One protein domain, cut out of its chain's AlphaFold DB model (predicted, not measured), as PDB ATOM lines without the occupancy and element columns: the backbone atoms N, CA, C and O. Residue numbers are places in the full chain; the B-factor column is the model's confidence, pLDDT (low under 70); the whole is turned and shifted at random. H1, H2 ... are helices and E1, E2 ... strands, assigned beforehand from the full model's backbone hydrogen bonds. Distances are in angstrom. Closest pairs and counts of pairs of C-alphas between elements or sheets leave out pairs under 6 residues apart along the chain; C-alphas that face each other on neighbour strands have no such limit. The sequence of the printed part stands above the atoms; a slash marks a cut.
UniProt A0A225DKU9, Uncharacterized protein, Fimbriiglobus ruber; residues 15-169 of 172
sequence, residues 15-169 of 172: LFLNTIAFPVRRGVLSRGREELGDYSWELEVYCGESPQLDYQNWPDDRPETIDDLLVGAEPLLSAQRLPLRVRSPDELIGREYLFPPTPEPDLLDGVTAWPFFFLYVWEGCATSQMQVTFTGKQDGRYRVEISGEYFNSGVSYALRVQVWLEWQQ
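This is residues 15 to 169 of the 172 residues of an uncharacterized protein of Fimbriiglobus ruber (UniProt A0A225DKU9). One twisted sheet of eight strands folds round into a flattened, incompletely closed barrel: E2, E3 and E4 make one wall, E5 to E8 the other, and short E1 fits between E2 and E8 where the walls join. The barrel is open between the edge strands E4 and E5, which are apart; residues 105 to 112 of the long link from E5 to E6, and residues 57 to 65 of the long link from E3 to H1, stick out. The printed part has 155 residues with two named helices and eight named strands, and along the chain H1 comes between E3 and E4 and H2 between E4 and E5; the class is mostly strand, with 77 of the 86 residues in named elements in strands, and the sheet is branched and mixed, its neighbour pairs antiparallel but for E2 and E8, which are parallel. The whole is compact, with a radius of gyration of the C-alphas of 17.0 A, but flat, spanning 60 by 43 by 22 A.

E1, residues 15 to 17, forms an antiparallel hairpin with E2, residues 20 to 35; N 15 and O 22 are 2.9 A apart. E2 bends by 70 degrees at residue 23 and forms a hairpin with E3, residues 38 to 47, with N 28 and O 44 at 2.8 A. E4, residues 76 to 84, is the antiparallel neighbour of E3, with N 45 and O 77 at 2.8 A. E1, E2 and E3 form a meander, each strand the antiparallel neighbour of the one before; E5, residues 96 to 99, E6, residues 130 to 138, E7, residues 141 to 152, and E8, residues 155 to 168, form another. Their N and O pairs include N 97 and O 132, 2.8 A, N 133 and O 145, 2.8 A, and N 146 and O 161, 2.8 A. On one side of E8 lie E1, antiparallel, with N 16 and O 160 at 2.8 A, and E2, parallel, with N 29 and O 166 at 2.9 A; E7 lies on the other side. E4 and E5 are apart. H1, residues 66 to 70, only grazes the sheet; its O i to N i+4 pairs within hydrogen-bond range are 0 of 1, its O i to N i+3 pairs 2 of 2. H2, residues 89 to 92, is too short for an i+4 pair; it is on the sheet at a height of 6.1 A, over none of the strands.

E1 begins at C-alpha 15, (34.713, 58.780, 95.345). E2 measures 38.4 A, E3 29.7 A, E4 22.4 A, E6 24.2 A, E7 30.6 A and E8 34.7 A. E8 ends at C-alpha 168, (30.849, 50.463, 75.906).

The C-alphas farthest apart, those of Gly 37 and Asp 61, are 59.7 A apart. The printed part has no cut. The long links are E3 to H1, 18 residues, and E5 to E6, 30 residues. Mean pLDDT of the printed part is 79.2; residues 33 to 38, 79 to 84, 103 to 121 and 123 to 124 are under 70.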
ATOM      1  N   LEU A  15      35.668  57.717  95.075       91.81
ATOM      2  CA  LEU A  15      34.713  58.780  95.345       91.81
ATOM      3  C   LEU A  15      34.921  59.255  96.782       91.81
ATOM      4  O   LEU A  15      34.831  58.471  97.723       91.81
ATOM      5  N   PHE A  16      35.194  60.541  96.948       92.56
ATOM      6  CA  PHE A  16      35.324  61.197  98.238       92.56
ATOM      7  C   PHE A  16      34.074  62.008  98.558       92.56
ATOM      8  O   PHE A  16      33.636  62.817  97.739       92.56
ATOM      9  N   LEU A  17      33.566  61.828  99.774       90.56
ATOM     10  CA  LEU A  17      32.604  62.708 100.428       90.56
ATOM     11  C   LEU A  17      33.287  63.318 101.646       90.56
ATOM     12  O   LEU A  17      33.467  62.656 102.668       90.56
ATOM     13  N   ASN A  18      33.716  64.573 101.525       90.06
ATOM     14  CA  ASN A  18      34.604  65.227 102.487       90.06
ATOM     15  C   ASN A  18      35.895  64.416 102.729       90.06
ATOM     16  O   ASN A  18      36.867  64.564 101.991       90.06
ATOM     17  N   THR A  19      35.909  63.567 103.760       86.31
ATOM     18  CA  THR A  19      37.064  62.743 104.165       86.31
ATOM     19  C   THR A  19      36.817  61.235 104.048       86.31
ATOM     20  O   THR A  19      37.738  60.445 104.271       86.31
ATOM     21  N   ILE A  20      35.599  60.834 103.672       90.00
ATOM     22  CA  ILE A  20      35.198  59.437 103.508       90.00
ATOM     23  C   ILE A  20      35.417  59.039 102.060       90.00
ATOM     24  O   ILE A  20      34.941  59.715 101.149       90.00
ATOM     25  N   ALA A  21      36.131  57.941 101.857       91.50
ATOM     26  CA  ALA A  21      36.489  57.414 100.557       91.50
ATOM     27  C   ALA A  21      35.720  56.119 100.280       91.50
ATOM     28  O   ALA A  21      35.775  55.171 101.065       91.50
ATOM     29  N   PHE A  22      35.053  56.068  99.134       91.69
ATOM     30  CA  PHE A  22      34.406  54.885  98.585       91.69
ATOM     31  C   PHE A  22      35.236  54.403  97.390       91.69
ATOM     32  O   PHE A  22      35.420  55.167  96.436       91.69
ATOM     33  N   PRO A  23      35.790  53.177  97.422       92.38
ATOM     34  CA  PRO A  23      36.595  52.662  96.324       92.38
ATOM     35  C   PRO A  23      35.722  52.483  95.083       92.38
ATOM     36  O   PRO A  23      34.680  51.827  95.130       92.38
ATOM     37  N   VAL A  24      36.159  53.037  93.960       91.94
ATOM     38  CA  VAL A  24      35.494  52.834  92.678       91.94
ATOM     39  C   VAL A  24      35.772  51.412  92.209       91.94
ATOM     40  O   VAL A  24      36.919  50.998  92.048       91.94
ATOM     41  N   ARG A  25      34.701  50.658  91.967       91.25
ATOM     42  CA  ARG A  25      34.760  49.294  91.435       91.25
ATOM     43  C   ARG A  25      34.756  49.289  89.913       91.25
ATOM     44  O   ARG A  25      35.423  48.456  89.308       91.25
ATOM     45  N   ARG A  26      33.980  50.186  89.294       91.00
ATOM     46  CA  ARG A  26      33.814  50.245  87.837       91.00
ATOM     47  C   ARG A  26      33.323  51.615  87.388       91.00
ATOM     48  O   ARG A  26      32.440  52.184  88.018       91.00
ATOM     49  N   GLY A  27      33.846  52.092  86.264       90.62
ATOM     50  CA  GLY A  27      33.326  53.242  85.533       90.62
ATOM     51  C   GLY A  27      32.870  52.825  84.138       90.62
ATOM     52  O   GLY A  27      33.555  52.045  83.479       90.62
ATOM     53  N   VAL A  28      31.737  53.337  83.675       91.06
ATOM     54  CA  VAL A  28      31.157  53.045  82.362       91.06
ATOM     55  C   VAL A  28      30.851  54.352  81.651       91.06
ATOM     56  O   VAL A  28      30.304  55.278  82.243       91.06
ATOM     57  N   LEU A  29      31.210  54.408  80.373       89.12
ATOM     58  CA  LEU A  29      30.767  55.420  79.428       89.12
ATOM     59  C   LEU A  29      30.046  54.695  78.296       89.12
ATOM     60  O   LEU A  29      30.638  53.839  77.638       89.12
ATOM     61  N   SER A  30      28.793  55.036  78.044       86.88
ATOM     62  CA  SER A  30      28.003  54.452  76.961       86.88
ATOM     63  C   SER A  30      27.343  55.552  76.133       86.88
ATOM     64  O   SER A  30      27.193  56.700  76.557       86.88
ATOM     65  N   ARG A  31      27.013  55.219  74.883       82.06
ATOM     66  CA  ARG A  31      26.247  56.104  74.005       82.06
ATOM     67  C   ARG A  31      24.809  55.624  74.014       82.06
ATOM     68  O   ARG A  31      24.530  54.511  73.567       82.06
ATOM     69  N   GLY A  32      23.930  56.485  74.503       72.75
ATOM     70  CA  GLY A  32      22.488  56.334  74.409       72.75
ATOM     71  C   GLY A  32      21.982  56.537  72.977       72.75
ATOM     72  O   GLY A  32      22.739  56.548  72.000       72.75
ATOM     73  N   ARG A  33      20.665  56.681  72.828       68.25
ATOM     74  CA  ARG A  33      20.033  56.846  71.511       68.25
ATOM     75  C   ARG A  33      20.366  58.204  70.891       68.25
ATOM     76  O   ARG A  33      20.529  59.204  71.591       68.25
ATOM     77  N   GLU A  34      20.448  58.218  69.564       66.75
ATOM     78  CA  GLU A  34      20.441  59.457  68.789       66.75
ATOM     79  C   GLU A  34      19.028  60.040  68.850       66.75
ATOM     80  O   GLU A  34      18.060  59.393  68.439       66.75
ATOM     81  N   GLU A  35      18.903  61.245  69.394       60.62
ATOM     82  CA  GLU A  35      17.637  61.963  69.490       60.62
ATOM     83  C   GLU A  35      17.819  63.321  68.805       60.62
ATOM     84  O   GLU A  35      18.722  64.083  69.136       60.62
ATOM     85  N   LEU A  36      16.981  63.617  67.803       61.28
ATOM     86  CA  LEU A  36      16.922  64.927  67.132       61.28
ATOM     87  C   LEU A  36      18.257  65.432  66.527       61.28
ATOM     88  O   LEU A  36      18.443  66.634  66.359       61.28
ATOM     89  N   GLY A  37      19.162  64.524  66.137       61.03
ATOM     90  CA  GLY A  37      20.463  64.860  65.539       61.03
ATOM     91  C   GLY A  37      21.588  65.125  66.548       61.03
ATOM     92  O   GLY A  37      22.705  65.444  66.130       61.03
ATOM     93  N   ASP A  38      21.312  64.959  67.844       66.19
ATOM     94  CA  ASP A  38      22.298  64.952  68.923       66.19
ATOM     95  C   ASP A  38      22.552  63.509  69.407       66.19
ATOM     96  O   ASP A  38      21.695  62.623  69.300       66.19
ATOM     97  N   TYR A  39      23.750  63.256  69.947       70.38
ATOM     98  CA  TYR A  39      24.089  61.971  70.563       70.38
ATOM     99  C   TYR A  39      23.911  62.063  72.072       70.38
ATOM    100  O   TYR A  39      24.442  62.975  72.705       70.38
ATOM    101  N   SER A  40      23.210  61.089  72.646       74.38
ATOM    102  CA  SER A  40      23.109  60.950  74.096       74.38
ATOM    103  C   SER A  40      24.306  60.171  74.628       74.38
ATOM    104  O   SER A  40      24.628  59.103  74.108       74.38
ATOM    105  N   TRP A  41      24.945  60.679  75.673       78.38
ATOM    106  CA  TRP A  41      26.009  59.990  76.399       78.38
ATOM    107  C   TRP A  41      25.577  59.738  77.840       78.38
ATOM    108  O   TRP A  41      24.915  60.578  78.452       78.38
ATOM    109  N   GLU A  42      25.942  58.575  78.365       81.88
ATOM    110  CA  GLU A  42      25.621  58.127  79.718       81.88
ATOM    111  C   GLU A  42      26.915  57.720  80.423       81.88
ATOM    112  O   GLU A  42      27.818  57.132  79.821       81.88
ATOM    113  N   LEU A  43      27.009  58.079  81.700       84.31
ATOM    114  CA  LEU A  43      28.165  57.828  82.548       84.31
ATOM    115  C   LEU A  43      27.690  57.169  83.836       84.31
ATOM    116  O   LEU A  43      26.739  57.629  84.457       84.31
ATOM    117  N   GLU A  44      28.367  56.108  84.253       87.19
ATOM    118  CA  GLU A  44      28.056  55.427  85.507       87.19
ATOM    119  C   GLU A  44      29.342  55.087  86.256       87.19
ATOM    120  O   GLU A  44      30.268  54.522  85.679       87.19
ATOM    121  N   VAL A  45      29.409  55.404  87.547       88.75
ATOM    122  CA  VAL A  45      30.516  55.031  88.433       88.75
ATOM    123  C   VAL A  45      29.961  54.261  89.617       88.75
ATOM    124  O   VAL A  45      29.231  54.785  90.453       88.75
ATOM    125  N   TYR A  46      30.328  52.991  89.676       88.44
ATOM    126  CA  TYR A  46      29.917  52.046  90.697       88.44
ATOM    127  C   TYR A  46      30.994  52.002  91.773       88.44
ATOM    128  O   TYR A  46      32.144  51.653  91.486       88.44
ATOM    129  N   CYS A  47      30.632  52.334  93.005       89.75
ATOM    130  CA  CYS A  47      31.541  52.307  94.142       89.75
ATOM    131  C   CYS A  47      31.215  51.136  95.078       89.75
ATOM    132  O   CYS A  47      30.112  50.598  95.077       89.75
ATOM    133  N   GLY A  48      32.202  50.717  95.862       89.12
ATOM    134  CA  GLY A  48      31.999  49.818  96.994       89.12
ATOM    135  C   GLY A  48      31.811  50.570  98.303       89.12
ATOM    136  O   GLY A  48      31.940  51.790  98.346       89.12
ATOM    137  N   GLU A  49      31.569  49.814  99.370       88.81
ATOM    138  CA  GLU A  49      31.523  50.338 100.736       88.81
ATOM    139  C   GLU A  49      32.834  51.030 101.135       88.81
ATOM    140  O   GLU A  49      33.932  50.622 100.732       88.81
ATOM    141  N   SER A  50      32.723  52.073 101.960       89.31
ATOM    142  CA  SER A  50      33.895  52.734 102.526       89.31
ATOM    143  C   SER A  50      34.524  51.872 103.629       89.31
ATOM    144  O   SER A  50      33.844  51.554 104.604       89.31
ATOM    145  N   PRO A  51      35.836  51.571 103.569       86.75
ATOM    146  CA  PRO A  51      36.516  50.836 104.637       86.75
ATOM    147  C   PRO A  51      36.647  51.644 105.939       86.75
ATOM    148  O   PRO A  51      37.030  51.095 106.965       86.75
ATOM    149  N   GLN A  52      36.371  52.953 105.907       86.69
ATOM    150  CA  GLN A  52      36.415  53.830 107.081       86.69
ATOM    151  C   GLN A  52      35.142  53.721 107.935       86.69
ATOM    152  O   GLN A  52      35.148  54.123 109.097       86.69
ATOM    153  N   LEU A  53      34.066  53.171 107.369       84.50
ATOM    154  CA  LEU A  53      32.767  52.997 108.009       84.50
ATOM    155  C   LEU A  53      32.639  51.560 108.537       84.50
ATOM    156  O   LEU A  53      31.771  50.797 108.121       84.50
ATOM    157  N   ASP A  54      33.561  51.171 109.422       77.69
ATOM    158  CA  ASP A  54      33.609  49.822 109.998       77.69
ATOM    159  C   ASP A  54      32.546  49.644 111.085       77.69
ATOM    160  O   ASP A  54      32.796  49.818 112.279       77.69
ATOM    161  N   TYR A  55      31.343  49.294 110.641       78.00
ATOM    162  CA  TYR A  55      30.206  49.058 111.520       78.00
ATOM    163  C   TYR A  55      30.213  47.699 112.210       78.00
ATOM    164  O   TYR A  55      29.510  47.507 113.201       78.00
ATOM    165  N   GLN A  56      31.001  46.751 111.704       78.94
ATOM    166  CA  GLN A  56      31.072  45.402 112.262       78.94
ATOM    167  C   GLN A  56      31.856  45.376 113.576       78.94
ATOM    168  O   GLN A  56      31.585  44.533 114.428       78.94
ATOM    169  N   ASN A  57      32.790  46.313 113.754       81.00
ATOM    170  CA  ASN A  57      33.584  46.459 114.974       81.00
ATOM    171  C   ASN A  57      33.198  47.697 115.799       81.00
ATOM    172  O   ASN A  57      34.012  48.184 116.592       81.00
ATOM    173  N   TRP A  58      31.985  48.233 115.629       84.88
ATOM    174  CA  TRP A  58      31.558  49.386 116.418       84.88
ATOM    175  C   TRP A  58      31.334  49.032 117.889       84.88
ATOM    176  O   TRP A  58      30.590  48.099 118.186       84.88
ATOM    177  N   PRO A  59      31.942  49.784 118.824       82.12
ATOM    178  CA  PRO A  59      31.624  49.641 120.232       82.12
ATOM    179  C   PRO A  59      30.228  50.208 120.518       82.12
ATOM    180  O   PRO A  59      29.885  51.292 120.044       82.12
ATOM    181  N   ASP A  60      29.448  49.477 121.320       80.25
ATOM    182  CA  ASP A  60      28.032  49.756 121.615       80.25
ATOM    183  C   ASP A  60      27.769  51.152 122.220       80.25
ATOM    184  O   ASP A  60      26.642  51.642 122.186       80.25
ATOM    185  N   ASP A  61      28.781  51.790 122.813       85.62
ATOM    186  CA  ASP A  61      28.682  53.065 123.528       85.62
ATOM    187  C   ASP A  61      29.210  54.273 122.737       85.62
ATOM    188  O   ASP A  61      29.220  55.399 123.252       85.62
ATOM    189  N   ARG A  62      29.635  54.079 121.483       85.06
ATOM    190  CA  ARG A  62      30.073  55.185 120.625       85.06
ATOM    191  C   ARG A  62      28.887  56.110 120.302       85.06
ATOM    192  O   ARG A  62      27.833  55.628 119.896       85.06
ATOM    193  N   PRO A  63      29.054  57.444 120.379       79.56
ATOM    194  CA  PRO A  63      28.052  58.364 119.856       79.56
ATOM    195  C   PRO A  63      27.937  58.244 118.329       79.56
ATOM    196  O   PRO A  63      28.950  58.276 117.619       79.56
ATOM    197  N   GLU A  64      26.698  58.166 117.840       80.88
ATOM    198  CA  GLU A  64      26.403  58.284 116.413       80.88
ATOM    199  C   GLU A  64      26.881  59.646 115.894       80.88
ATOM    200  O   GLU A  64      26.661  60.706 116.490       80.88
ATOM    201  N   THR A  65      27.567  59.603 114.768       83.06
ATOM    202  CA  THR A  65      28.022  60.747 113.996       83.06
ATOM    203  C   THR A  65      27.178  60.869 112.741       83.06
ATOM    204  O   THR A  65      26.546  59.919 112.287       83.06
ATOM    205  N   ILE A  66      27.219  62.049 112.137       79.12
ATOM    206  CA  ILE A  66      26.543  62.333 110.870       79.12
ATOM    207  C   ILE A  66      26.931  61.334 109.762       79.12
ATOM    208  O   ILE A  66      26.087  60.939 108.960       79.12
ATOM    209  N   ASP A  67      28.188  60.897 109.760       82.69
ATOM    210  CA  ASP A  67      28.743  59.994 108.755       82.69
ATOM    211  C   ASP A  67      28.242  58.548 108.903       82.69
ATOM    212  O   ASP A  67      28.323  57.767 107.953       82.69
ATOM    213  N   ASP A  68      27.664  58.191 110.058       82.12
ATOM    214  CA  ASP A  68      27.151  56.837 110.294       82.12
ATOM    215  C   ASP A  68      25.928  56.522 109.416       82.12
ATOM    216  O   ASP A  68      25.597  55.363 109.176       82.12
ATOM    217  N   LEU A  69      25.299  57.551 108.844       79.50
ATOM    218  CA  LEU A  69      24.228  57.410 107.858       79.50
ATOM    219  C   LEU A  69      24.710  56.833 106.518       79.50
ATOM    220  O   LEU A  69      23.890  56.435 105.694       79.50
ATOM    221  N   LEU A  70      26.024  56.809 106.274       83.12
ATOM    222  CA  LEU A  70      26.628  56.317 105.033       83.12
ATOM    223  C   LEU A  70      27.093  54.855 105.134       83.12
ATOM    224  O   LEU A  70      27.769  54.341 104.241       83.12
ATOM    225  N   VAL A  71      26.788  54.189 106.242       83.12
ATOM    226  CA  VAL A  71      27.291  52.853 106.561       83.12
ATOM    227  C   VAL A  71      26.591  51.758 105.774       83.12
ATOM    228  O   VAL A  71      25.386  51.807 105.544       83.12
ATOM    229  N   GLY A  72      27.376  50.757 105.357       77.38
ATOM    230  CA  GLY A  72      26.909  49.663 104.498       77.38
ATOM    231  C   GLY A  72      26.482  50.133 103.107       77.38
ATOM    232  O   GLY A  72      25.789  49.419 102.387       77.38
ATOM    233  N   ALA A  73      26.836  51.363 102.744       77.75
ATOM    234  CA  ALA A  73      26.314  52.002 101.562       77.75
ATOM    235  C   ALA A  73      27.277  51.806 100.379       77.75
ATOM    236  O   ALA A  73      28.481  52.040 100.489       77.75
ATOM    237  N   GLU A  74      26.730  51.391  99.235       81.75
ATOM    238  CA  GLU A  74      27.460  51.183  97.979       81.75
ATOM    239  C   GLU A  74      27.010  52.229  96.957       81.75
ATOM    240  O   GLU A  74      25.992  52.040  96.285       81.75
ATOM    241  N   PRO A  75      27.700  53.377  96.874       80.62
ATOM    242  CA  PRO A  75      27.182  54.468  96.083       80.62
ATOM    243  C   PRO A  75      27.271  54.206  94.579       80.62
ATOM    244  O   PRO A  75      28.271  53.695  94.066       80.62
ATOM    245  N   LEU A  76      26.223  54.607  93.864       81.25
ATOM    246  CA  LEU A  76      26.141  54.584  92.410       81.25
ATOM    247  C   LEU A  76      26.018  56.004  91.899       81.25
ATOM    248  O   LEU A  76      24.967  56.619  92.036       81.25
ATOM    249  N   LEU A  77      27.066  56.441  91.215       76.75
ATOM    250  CA  LEU A  77      27.136  57.693  90.498       76.75
ATOM    251  C   LEU A  77      26.641  57.525  89.063       76.75
ATOM    252  O   LEU A  77      27.424  57.214  88.172       76.75
ATOM    253  N   SER A  78      25.345  57.691  88.829       72.75
ATOM    254  CA  SER A  78      24.780  57.622  87.473       72.75
ATOM    255  C   SER A  78      24.683  59.010  86.842       72.75
ATOM    256  O   SER A  78      24.758  60.013  87.535       72.75
ATOM    257  N   ALA A  79      24.539  59.059  85.525       68.88
ATOM    258  CA  ALA A  79      24.323  60.257  84.742       68.88
ATOM    259  C   ALA A  79      23.322  59.942  83.640       68.88
ATOM    260  O   ALA A  79      23.673  59.357  82.611       68.88
ATOM    261  N   GLN A  80      22.068  60.342  83.831       58.56
ATOM    262  CA  GLN A  80      21.060  60.132  82.801       58.56
ATOM    263  C   GLN A  80      21.001  61.340  81.865       58.56
ATOM    264  O   GLN A  80      20.314  62.297  82.189       58.56
ATOM    265  N   ARG A  81      21.649  61.204  80.690       65.12
ATOM    266  CA  ARG A  81      21.448  61.948  79.420       65.12
ATOM    267  C   ARG A  81      22.204  63.263  79.198       65.12
ATOM    268  O   ARG A  81      21.652  64.349  79.253       65.12
ATOM    269  N   LEU A  82      23.416  63.150  78.664       61.03
ATOM    270  CA  LEU A  82      24.138  64.250  78.015       61.03
ATOM    271  C   LEU A  82      23.848  64.301  76.492       61.03
ATOM    272  O   LEU A  82      24.552  63.608  75.755       61.03
ATOM    273  N   PRO A  83      22.877  65.086  75.962       62.91
ATOM    274  CA  PRO A  83      22.848  65.467  74.553       62.91
ATOM    275  C   PRO A  83      24.073  66.324  74.255       62.91
ATOM    276  O   PRO A  83      24.115  67.534  74.484       62.91
ATOM    277  N   LEU A  84      25.111  65.661  73.764       66.81
ATOM    278  CA  LEU A  84      26.320  66.308  73.310       66.81
ATOM    279  C   LEU A  84      26.391  66.206  71.799       66.81
ATOM    280  O   LEU A  84      26.242  65.139  71.201       66.81
ATOM    281  N   ARG A  85      26.729  67.333  71.175       70.00
ATOM    282  CA  ARG A  85      27.090  67.416  69.755       70.00
ATOM    283  C   ARG A  85      28.490  66.855  69.516       70.00
ATOM    284  O   ARG A  85      29.363  67.544  68.997       70.00
ATOM    285  N   VAL A  86      28.713  65.628  69.967       75.31
ATOM    286  CA  VAL A  86      29.963  64.879  69.838       75.31
ATOM    287  C   VAL A  86      29.638  63.478  69.353       75.31
ATOM    288  O   VAL A  86      28.778  62.791  69.903       75.31
ATOM    289  N   ARG A  87      30.300  63.068  68.275       79.25
ATOM    290  CA  ARG A  87      30.038  61.792  67.593       79.25
ATOM    291  C   ARG A  87      30.790  60.639  68.236       79.25
ATOM    292  O   ARG A  87      30.403  59.480  68.081       79.25
ATOM    293  N   SER A  88      31.874  60.963  68.929       84.31
ATOM    294  CA  SER A  88      32.783  60.014  69.552       84.31
ATOM    295  C   SER A  88      33.152  60.450  70.972       84.31
ATOM    296  O   SER A  88      33.143  61.649  71.260       84.31
ATOM    297  N   PRO A  89      33.530  59.506  71.852       83.56
ATOM    298  CA  PRO A  89      33.928  59.860  73.207       83.56
ATOM    299  C   PRO A  89      35.288  60.583  73.244       83.56
ATOM    300  O   PRO A  89      35.574  61.315  74.185       83.56
ATOM    301  N   ASP A  90      36.096  60.475  72.183       89.12
ATOM    302  CA  ASP A  90      37.355  61.218  72.020       89.12
ATOM    303  C   ASP A  90      37.157  62.734  72.011       89.12
ATOM    304  O   ASP A  90      37.999  63.480  72.506       89.12
ATOM    305  N   GLU A  91      36.027  63.201  71.485       88.06
ATOM    306  CA  GLU A  91      35.712  64.626  71.422       88.06
ATOM    307  C   GLU A  91      35.373  65.228  72.789       88.06
ATOM    308  O   GLU A  91      35.325  66.452  72.903       88.06
ATOM    309  N   LEU A  92      35.135  64.396  73.807       84.81
ATOM    310  CA  LEU A  92      34.860  64.835  75.174       84.81
ATOM    311  C   LEU A  92      36.125  65.367  75.857       84.81
ATOM    312  O   LEU A  92      36.032  66.226  76.728       84.81
ATOM    313  N   ILE A  93      37.306  64.882  75.457       89.44
ATOM    314  CA  ILE A  93      38.575  65.175  76.133       89.44
ATOM    315  C   ILE A  93      38.891  66.674  76.073       89.44
ATOM    316  O   ILE A  93      38.843  67.302  75.015       89.44
ATOM    317  N   GLY A  94      39.248  67.240  77.225       85.00
ATOM    318  CA  GLY A  94      39.547  68.660  77.395       85.00
ATOM    319  C   GLY A  94      38.309  69.550  77.497       85.00
ATOM    320  O   GLY A  94      38.455  70.771  77.531       85.00
ATOM    321  N   ARG A  95      37.100  68.969  77.535       83.56
ATOM    322  CA  ARG A  95      35.854  69.707  77.754       83.56
ATOM    323  C   ARG A  95      35.399  69.595  79.203       83.56
ATOM    324  O   ARG A  95      35.567  68.560  79.850       83.56
ATOM    325  N   GLU A  96      34.787  70.678  79.657       85.44
ATOM    326  CA  GLU A  96      34.129  70.803  80.949       85.44
ATOM    327  C   GLU A  96      32.620  70.919  80.736       85.44
ATOM    328  O   GLU A  96      32.156  71.606  79.820       85.44
ATOM    329  N   TYR A  97      31.865  70.252  81.602       81.31
ATOM    330  CA  TYR A  97      30.413  70.253  81.605       81.31
ATOM    331  C   TYR A  97      29.902  70.622  82.994       81.31
ATOM    332  O   TYR A  97      30.339  70.042  83.988       81.31
ATOM    333  N   LEU A  98      28.974  71.579  83.050       80.06
ATOM    334  CA  LEU A  98      28.307  72.011  84.276       80.06
ATOM    335  C   LEU A  98      26.857  71.538  84.260       80.06
ATOM    336  O   LEU A  98      26.125  71.804  83.306       80.06
ATOM    337  N   PHE A  99      26.447  70.880  85.336       75.88
ATOM    338  CA  PHE A  99      25.121  70.294  85.486       75.88
ATOM    339  C   PHE A  99      24.307  71.045  86.526       75.88
ATOM    340  O   PHE A  99      24.874  71.519  87.511       75.88
ATOM    341  N   PRO A 100      22.991  71.188  86.328       75.62
ATOM    342  CA  PRO A 100      22.133  71.792  87.333       75.62
ATOM    343  C   PRO A 100      22.052  70.915  88.597       75.62
ATOM    344  O   PRO A 100      22.337  69.718  88.540       75.62
ATOM    345  N   PRO A 101      21.662  71.499  89.741       77.69
ATOM    346  CA  PRO A 101      21.365  70.736  90.947       77.69
ATOM    347  C   PRO A 101      20.170  69.792  90.750       77.69
ATOM    348  O   PRO A 101      19.287  70.063  89.937       77.69
ATOM    349  N   THR A 102      20.138  68.709  91.530       74.69
ATOM    350  CA  THR A 102      19.020  67.749  91.599       74.69
ATOM    351  C   THR A 102      18.321  67.849  92.967       74.69
ATOM    352  O   THR A 102      19.031  67.938  93.968       74.69
ATOM    353  N   PRO A 103      16.975  67.775  93.070       69.12
ATOM    354  CA  PRO A 103      16.024  67.800  91.958       69.12
ATOM    355  C   PRO A 103      16.151  69.107  91.174       69.12
ATOM    356  O   PRO A 103      16.564  70.128  91.726       69.12
ATOM    357  N   GLU A 104      15.841  69.043  89.881       63.69
ATOM    358  CA  GLU A 104      15.946  70.204  89.002       63.69
ATOM    359  C   GLU A 104      15.138  71.374  89.585       63.69
ATOM    360  O   GLU A 104      14.005  71.170  90.036       63.69
ATOM    361  N   PRO A 105      15.677  72.603  89.593       54.56
ATOM    362  CA  PRO A 105      14.837  73.765  89.831       54.56
ATOM    363  C   PRO A 105      13.793  73.803  88.712       54.56
ATOM    364  O   PRO A 105      14.185  73.667  87.554       54.56
ATOM    365  N   ASP A 106      12.506  73.972  89.055       52.53
ATOM    366  CA  ASP A 106      11.392  74.076  88.098       52.53
ATOM    367  C   ASP A 106      11.839  74.895  86.880       52.53
ATOM    368  O   ASP A 106      12.051  76.111  86.966       52.53
ATOM    369  N   LEU A 107      12.096  74.207  85.766       49.84
ATOM    370  CA  LEU A 107      12.702  74.829  84.601       49.84
ATOM    371  C   LEU A 107      11.713  75.850  84.057       49.84
ATOM    372  O   LEU A 107      10.639  75.500  83.574       49.84
ATOM    373  N   LEU A 108      12.084  77.124  84.154       41.94
ATOM    374  CA  LEU A 108      11.342  78.230  83.569       41.94
ATOM    375  C   LEU A 108      11.083  77.938  82.084       41.94
ATOM    376  O   LEU A 108      12.024  77.736  81.309       41.94
ATOM    377  N   ASP A 109       9.801  77.936  81.714       37.84
ATOM    378  CA  ASP A 109       9.312  77.806  80.344       37.84
ATOM    379  C   ASP A 109      10.162  78.651  79.380       37.84
ATOM    380  O   ASP A 109      10.177  79.883  79.445       37.84
ATOM    381  N   GLY A 110      10.865  77.988  78.458       44.22
ATOM    382  CA  GLY A 110      11.526  78.643  77.325       44.22
ATOM    383  C   GLY A 110      13.052  78.583  77.288       44.22
ATOM    384  O   GLY A 110      13.637  79.082  76.324       44.22
ATOM    385  N   VAL A 111      13.720  77.949  78.255       41.94
ATOM    386  CA  VAL A 111      15.151  77.649  78.111       41.94
ATOM    387  C   VAL A 111      15.319  76.378  77.275       41.94
ATOM    388  O   VAL A 111      14.781  75.323  77.595       41.94
ATOM    389  N   THR A 112      16.043  76.504  76.161       44.12
ATOM    390  CA  THR A 112      16.414  75.420  75.242       44.12
ATOM    391  C   THR A 112      16.913  74.216  76.041       44.12
ATOM    392  O   THR A 112      17.820  74.394  76.847       44.12
ATOM    393  N   ALA A 113      16.294  73.044  75.850       42.78
ATOM    394  CA  ALA A 113      16.532  71.815  76.609       42.78
ATOM    395  C   ALA A 113      18.017  71.627  76.961       42.78
ATOM    396  O   ALA A 113      18.848  71.373  76.086       42.78
ATOM    397  N   TRP A 114      18.344  71.819  78.238       45.47
ATOM    398  CA  TRP A 114      19.680  71.549  78.746       45.47
ATOM    399  C   TRP A 114      19.859  70.032  78.857       45.47
ATOM    400  O   TRP A 114      18.892  69.328  79.146       45.47
ATOM    401  N   PRO A 115      21.069  69.507  78.616       49.81
ATOM    402  CA  PRO A 115      21.387  68.119  78.905       49.81
ATOM    403  C   PRO A 115      21.163  67.843  80.395       49.81
ATOM    404  O   PRO A 115      21.955  68.289  81.226       49.81
ATOM    405  N   PHE A 116      20.077  67.160  80.748       47.47
ATOM    406  CA  PHE A 116      19.832  66.782  82.135       47.47
ATOM    407  C   PHE A 116      20.841  65.724  82.548       47.47
ATOM    408  O   PHE A 116      21.157  64.818  81.798       47.47
ATOM    409  N   PHE A 117      21.401  65.855  83.732       52.38
ATOM    410  CA  PHE A 117      22.359  64.903  84.263       52.38
ATOM    411  C   PHE A 117      21.962  64.709  85.699       52.38
ATOM    412  O   PHE A 117      22.046  65.628  86.508       52.38
ATOM    413  N   PHE A 118      21.483  63.516  85.996       55.12
ATOM    414  CA  PHE A 118      21.084  63.180  87.343       55.12
ATOM    415  C   PHE A 118      22.212  62.428  87.985       55.12
ATOM    416  O   PHE A 118      22.418  61.263  87.661       55.12
ATOM    417  N   LEU A 119      22.923  63.120  88.865       56.62
ATOM    418  CA  LEU A 119      23.988  62.543  89.648       56.62
ATOM    419  C   LEU A 119      23.447  62.157  91.014       56.62
ATOM    420  O   LEU A 119      23.182  63.017  91.847       56.62
ATOM    421  N   TYR A 120      23.293  60.865  91.241       64.50
ATOM    422  CA  TYR A 120      22.990  60.327  92.561       64.50
ATOM    423  C   TYR A 120      24.270  59.743  93.123       64.50
ATOM    424  O   TYR A 120      25.050  59.209  92.366       64.50
ATOM    425  N   VAL A 121      24.544  59.875  94.413       68.00
ATOM    426  CA  VAL A 121      25.544  59.009  95.070       68.00
ATOM    427  C   VAL A 121      24.797  57.823  95.664       68.00
ATOM    428  O   VAL A 121      25.172  56.674  95.476       68.00
ATOM    429  N   TRP A 122      23.643  58.121  96.256       72.69
ATOM    430  CA  TRP A 122      22.574  57.180  96.546       72.69
ATOM    431  C   TRP A 122      21.313  57.643  95.832       72.69
ATOM    432  O   TRP A 122      21.047  58.848  95.754       72.69
ATOM    433  N   GLU A 123      20.581  56.687  95.267       65.44
ATOM    434  CA  GLU A 123      19.385  56.941  94.466       65.44
ATOM    435  C   GLU A 123      18.409  57.871  95.205       65.44
ATOM    436  O   GLU A 123      18.075  57.652  96.369       65.44
ATOM    437  N   GLY A 124      17.966  58.935  94.528       65.25
ATOM    438  CA  GLY A 124      16.968  59.870  95.056       65.25
ATOM    439  C   GLY A 124      17.504  60.986  95.959       65.25
ATOM    440  O   GLY A 124      16.718  61.809  96.428       65.25
ATOM    441  N   CYS A 125      18.814  61.064  96.193       75.81
ATOM    442  CA  CYS A 125      19.404  62.149  96.975       75.81
ATOM    443  C   CYS A 125      19.787  63.367  96.123       75.81
ATOM    444  O   CYS A 125      20.200  63.246  94.972       75.81
ATOM    445  N   ALA A 126      19.664  64.551  96.720       80.94
ATOM    446  CA  ALA A 126      19.900  65.819  96.048       80.94
ATOM    447  C   ALA A 126      21.396  66.096  95.818       80.94
ATOM    448  O   ALA A 126      22.256  65.689  96.601       80.94
ATOM    449  N   THR A 127      21.697  66.857  94.771       82.44
ATOM    450  CA  THR A 127      23.043  67.353  94.452       82.44
ATOM    451  C   THR A 127      23.009  68.842  94.161       82.44
ATOM    452  O   THR A 127      21.988  69.377  93.727       82.44
ATOM    453  N   SER A 128      24.124  69.530  94.404       84.50
ATOM    454  CA  SER A 128      24.332  70.884  93.895       84.50
ATOM    455  C   SER A 128      24.633  70.845  92.397       84.50
ATOM    456  O   SER A 128      24.631  69.786  91.772       84.50
ATOM    457  N   GLN A 129      24.974  71.999  91.818       84.06
ATOM    458  CA  GLN A 129      25.630  72.000  90.516       84.06
ATOM    459  C   GLN A 129      26.878  71.107  90.554       84.06
ATOM    460  O   GLN A 129      27.701  71.229  91.465       84.06
ATOM    461  N   MET A 130      26.987  70.226  89.564       84.06
ATOM    462  CA  MET A 130      28.103  69.298  89.404       84.06
ATOM    463  C   MET A 130      28.948  69.717  88.205       84.06
ATOM    464  O   MET A 130      28.424  70.186  87.197       84.06
ATOM    465  N   GLN A 131      30.253  69.516  88.298       87.62
ATOM    466  CA  GLN A 131      31.209  69.727  87.219       87.62
ATOM    467  C   GLN A 131      31.770  68.371  86.799       87.62
ATOM    468  O   GLN A 131      32.204  67.610  87.660       87.62
ATOM    469  N   VAL A 132      31.771  68.073  85.499       87.19
ATOM    470  CA  VAL A 132      32.395  66.875  84.914       87.19
ATOM    471  C   VAL A 132      33.399  67.304  83.858       87.19
ATOM    472  O   VAL A 132      33.050  68.022  82.920       87.19
ATOM    473  N   THR A 133      34.627  66.814  83.973       90.25
ATOM    474  CA  THR A 133      35.719  67.125  83.048       90.25
ATOM    475  C   THR A 133      36.370  65.842  82.561       90.25
ATOM    476  O   THR A 133      36.833  65.032  83.362       90.25
ATOM    477  N   PHE A 134      36.446  65.657  81.245       90.38
ATOM    478  CA  PHE A 134      37.182  64.540  80.650       90.38
ATOM    479  C   PHE A 134      38.642  64.951  80.463       90.38
ATOM    480  O   PHE A 134      38.954  65.806  79.634       90.38
ATOM    481  N   THR A 135      39.552  64.353  81.226       92.69
ATOM    482  CA  THR A 135      40.949  64.807  81.324       92.69
ATOM    483  C   THR A 135      41.933  63.967  80.519       92.69
ATOM    484  O   THR A 135      43.072  64.385  80.315       92.69
ATOM    485  N   GLY A 136      41.522  62.808  80.001       92.75
ATOM    486  CA  GLY A 136      42.420  61.971  79.212       92.75
ATOM    487  C   GLY A 136      41.797  60.694  78.670       92.75
ATOM    488  O   GLY A 136      40.625  60.397  78.893       92.75
ATOM    489  N   LYS A 137      42.618  59.925  77.954       93.19
ATOM    490  CA  LYS A 137      42.259  58.638  77.357       93.19
ATOM    491  C   LYS A 137      43.421  57.661  77.461       93.19
ATOM    492  O   LYS A 137      44.565  58.041  77.220       93.19
ATOM    493  N   GLN A 138      43.108  56.403  77.744       92.44
ATOM    494  CA  GLN A 138      44.061  55.300  77.758       92.44
ATOM    495  C   GLN A 138      43.354  53.986  77.410       92.44
ATOM    496  O   GLN A 138      42.398  53.611  78.078       92.44
ATOM    497  N   ASP A 139      43.834  53.265  76.392       89.19
ATOM    498  CA  ASP A 139      43.386  51.900  76.055       89.19
ATOM    499  C   ASP A 139      41.854  51.733  75.954       89.19
ATOM    500  O   ASP A 139      41.275  50.780  76.463       89.19
ATOM    501  N   GLY A 140      41.170  52.699  75.327       86.25
ATOM    502  CA  GLY A 140      39.705  52.682  75.195       86.25
ATOM    503  C   GLY A 140      38.939  53.105  76.454       86.25
ATOM    504  O   GLY A 140      37.711  53.065  76.459       86.25
ATOM    505  N   ARG A 141      39.640  53.550  77.497       92.50
ATOM    506  CA  ARG A 141      39.074  54.166  78.700       92.50
ATOM    507  C   ARG A 141      39.281  55.674  78.684       92.50
ATOM    508  O   ARG A 141      40.254  56.162  78.106       92.50
ATOM    509  N   TYR A 142      38.396  56.396  79.358       91.88
ATOM    510  CA  TYR A 142      38.404  57.857  79.428       91.88
ATOM    511  C   TYR A 142      38.520  58.303  80.881       91.88
ATOM    512  O   TYR A 142      37.761  57.836  81.726       91.88
ATOM    513  N   ARG A 143      39.488  59.174  81.184       94.00
ATOM    514  CA  ARG A 143      39.668  59.732  82.528       94.00
ATOM    515  C   ARG A 143      38.662  60.849  82.717       94.00
ATOM    516  O   ARG A 143      38.599  61.756  81.885       94.00
ATOM    517  N   VAL A 144      37.914  60.786  83.806       91.00
ATOM    518  CA  VAL A 144      36.936  61.799  84.179       91.00
ATOM    519  C   VAL A 144      37.167  62.262  85.607       91.00
ATOM    520  O   VAL A 144      37.443  61.461  86.498       91.00
ATOM    521  N   GLU A 145      37.036  63.568  85.803       92.88
ATOM    522  CA  GLU A 145      36.963  64.243  87.093       92.88
ATOM    523  C   GLU A 145      35.546  64.762  87.298       92.88
ATOM    524  O   GLU A 145      35.001  65.420  86.412       92.88
ATOM    525  N   ILE A 146      34.953  64.462  88.452       90.19
ATOM    526  CA  ILE A 146      33.629  64.949  88.837       90.19
ATOM    527  C   ILE A 146      33.739  65.617  90.199       90.19
ATOM    528  O   ILE A 146      34.293  65.036  91.136       90.19
ATOM    529  N   SER A 147      33.199  66.825  90.321       91.81
ATOM    530  CA  SER A 147      33.176  67.567  91.580       91.81
ATOM    531  C   SER A 147      31.886  68.346  91.780       91.81
ATOM    532  O   SER A 147      31.265  68.784  90.817       91.81
ATOM    533  N   GLY A 148      31.513  68.555  93.038       90.19
ATOM    534  CA  GLY A 148      30.357  69.355  93.434       90.19
ATOM    535  C   GLY A 148      29.976  69.060  94.878       90.19
ATOM    536  O   GLY A 148      30.839  68.698  95.679       90.19
ATOM    537  N   GLU A 149      28.700  69.196  95.212       89.06
ATOM    538  CA  GLU A 149      28.173  68.908  96.541       89.06
ATOM    539  C   GLU A 149      27.024  67.906  96.458       89.06
ATOM    540  O   GLU A 149      26.194  67.923  95.546       89.06
ATOM    541  N   TYR A 150      26.988  67.019  97.439       86.50
ATOM    542  CA  TYR A 150      25.991  65.979  97.583       86.50
ATOM    543  C   TYR A 150      25.275  66.143  98.920       86.50
ATOM    544  O   TYR A 150      25.918  66.344  99.950       86.50
ATOM    545  N   PHE A 151      23.948  66.047  98.911       85.25
ATOM    546  CA  PHE A 151      23.126  66.253 100.095       85.25
ATOM    547  C   PHE A 151      22.480  64.943 100.540       85.25
ATOM    548  O   PHE A 151      21.708  64.331  99.798       85.25
ATOM    549  N   ASN A 152      22.736  64.546 101.786       82.56
ATOM    550  CA  ASN A 152      22.089  63.395 102.410       82.56
ATOM    551  C   ASN A 152      21.678  63.735 103.836       82.56
ATOM    552  O   ASN A 152      22.484  64.248 104.607       82.56
ATOM    553  N   SER A 153      20.419  63.456 104.176       81.25
ATOM    554  CA  SER A 153      19.888  63.597 105.537       81.25
ATOM    555  C   SER A 153      20.186  64.955 106.201       81.25
ATOM    556  O   SER A 153      20.499  65.031 107.385       81.25
ATOM    557  N   GLY A 154      20.094  66.048 105.433       80.56
ATOM    558  CA  GLY A 154      20.328  67.414 105.922       80.56
ATOM    559  C   GLY A 154      21.800  67.837 105.998       80.56
ATOM    560  O   GLY A 154      22.094  68.920 106.500       80.56
ATOM    561  N   VAL A 155      22.716  67.014 105.487       85.75
ATOM    562  CA  VAL A 155      24.162  67.251 105.512       85.75
ATOM    563  C   VAL A 155      24.658  67.458 104.090       85.75
ATOM    564  O   VAL A 155      24.272  66.718 103.186       85.75
ATOM    565  N   SER A 156      25.511  68.468 103.905       89.75
ATOM    566  CA  SER A 156      26.222  68.708 102.648       89.75
ATOM    567  C   SER A 156      27.609  68.070 102.691       89.75
ATOM    568  O   SER A 156      28.378  68.285 103.633       89.75
ATOM    569  N   TYR A 157      27.926  67.303 101.656       89.94
ATOM    570  CA  TYR A 157      29.217  66.670 101.447       89.94
ATOM    571  C   TYR A 157      29.871  67.249 100.202       89.94
ATOM    572  O   TYR A 157      29.285  67.213  99.122       89.94
ATOM    573  N   ALA A 158      31.116  67.710 100.318       92.50
ATOM    574  CA  ALA A 158      31.926  67.998  99.146       92.50
ATOM    575  C   ALA A 158      32.244  66.675  98.434       92.50
ATOM    576  O   ALA A 158      32.946  65.823  98.986       92.50
ATOM    577  N   LEU A 159      31.723  66.516  97.219       91.56
ATOM    578  CA  LEU A 159      31.890  65.335  96.381       91.56
ATOM    579  C   LEU A 159      33.054  65.541  95.421       91.56
ATOM    580  O   LEU A 159      33.112  66.547  94.708       91.56
ATOM    581  N   ARG A 160      33.970  64.571  95.376       93.31
ATOM    582  CA  ARG A 160      35.034  64.504  94.365       93.31
ATOM    583  C   ARG A 160      35.265  63.067  93.931       93.31
ATOM    584  O   ARG A 160      35.476  62.210  94.777       93.31
ATOM    585  N   VAL A 161      35.300  62.805  92.633       90.81
ATOM    586  CA  VAL A 161      35.754  61.517  92.098       90.81
ATOM    587  C   VAL A 161      36.652  61.751  90.897       90.81
ATOM    588  O   VAL A 161      36.408  62.636  90.078       90.81
ATOM    589  N   GLN A 162      37.700  60.945  90.801       92.94
ATOM    590  CA  GLN A 162      38.523  60.841  89.609       92.94
ATOM    591  C   GLN A 162      38.535  59.373  89.199       92.94
ATOM    592  O   GLN A 162      38.882  58.530  90.017       92.94
ATOM    593  N   VAL A 163      38.105  59.065  87.977       92.69
ATOM    594  CA  VAL A 163      37.804  57.690  87.562       92.69
ATOM    595  C   VAL A 163      38.134  57.437  86.096       92.69
ATOM    596  O   VAL A 163      37.984  58.317  85.249       92.69
ATOM    597  N   TRP A 164      38.568  56.218  85.779       93.88
ATOM    598  CA  TRP A 164      38.557  55.701  84.408       93.88
ATOM    599  C   TRP A 164      37.203  55.089  84.037       93.88
ATOM    600  O   TRP A 164      36.745  54.137  84.664       93.88
ATOM    601  N   LEU A 165      36.595  55.591  82.965       91.81
ATOM    602  CA  LEU A 165      35.366  55.049  82.397       91.81
ATOM    603  C   LEU A 165      35.682  54.134  81.223       91.81
ATOM    604  O   LEU A 165      36.331  54.550  80.260       91.81
ATOM    605  N   GLU A 166      35.193  52.903  81.281       93.00
ATOM    606  CA  GLU A 166      35.256  51.964  80.171       93.00
ATOM    607  C   GLU A 166      34.215  52.327  79.121       93.00
ATOM    608  O   GLU A 166      33.019  52.405  79.408       93.00
ATOM    609  N   TRP A 167      34.668  52.527  77.886       90.19
ATOM    610  CA  TRP A 167      33.761  52.761  76.776       90.19
ATOM    611  C   TRP A 167      33.043  51.479  76.364       90.19
ATOM    612  O   TRP A 167      33.671  50.484  75.996       90.19
ATOM    613  N   GLN A 168      31.715  51.536  76.362       86.81
ATOM    614  CA  GLN A 168      30.849  50.463  75.906       86.81
ATOM    615  C   GLN A 168      30.140  50.890  74.627       86.81
ATOM    616  O   GLN A 168      29.292  51.783  74.622       86.81
ATOM    617  N   GLN A 169      30.494  50.238  73.516       71.62
ATOM    618  CA  GLN A 169      29.742  50.407  72.280       71.62
ATOM    619  C   GLN A 169      28.308  49.897  72.484       71.62
ATOM    620  O   GLN A 169      28.132  48.830  73.080       71.62
TER     621      GLN A 169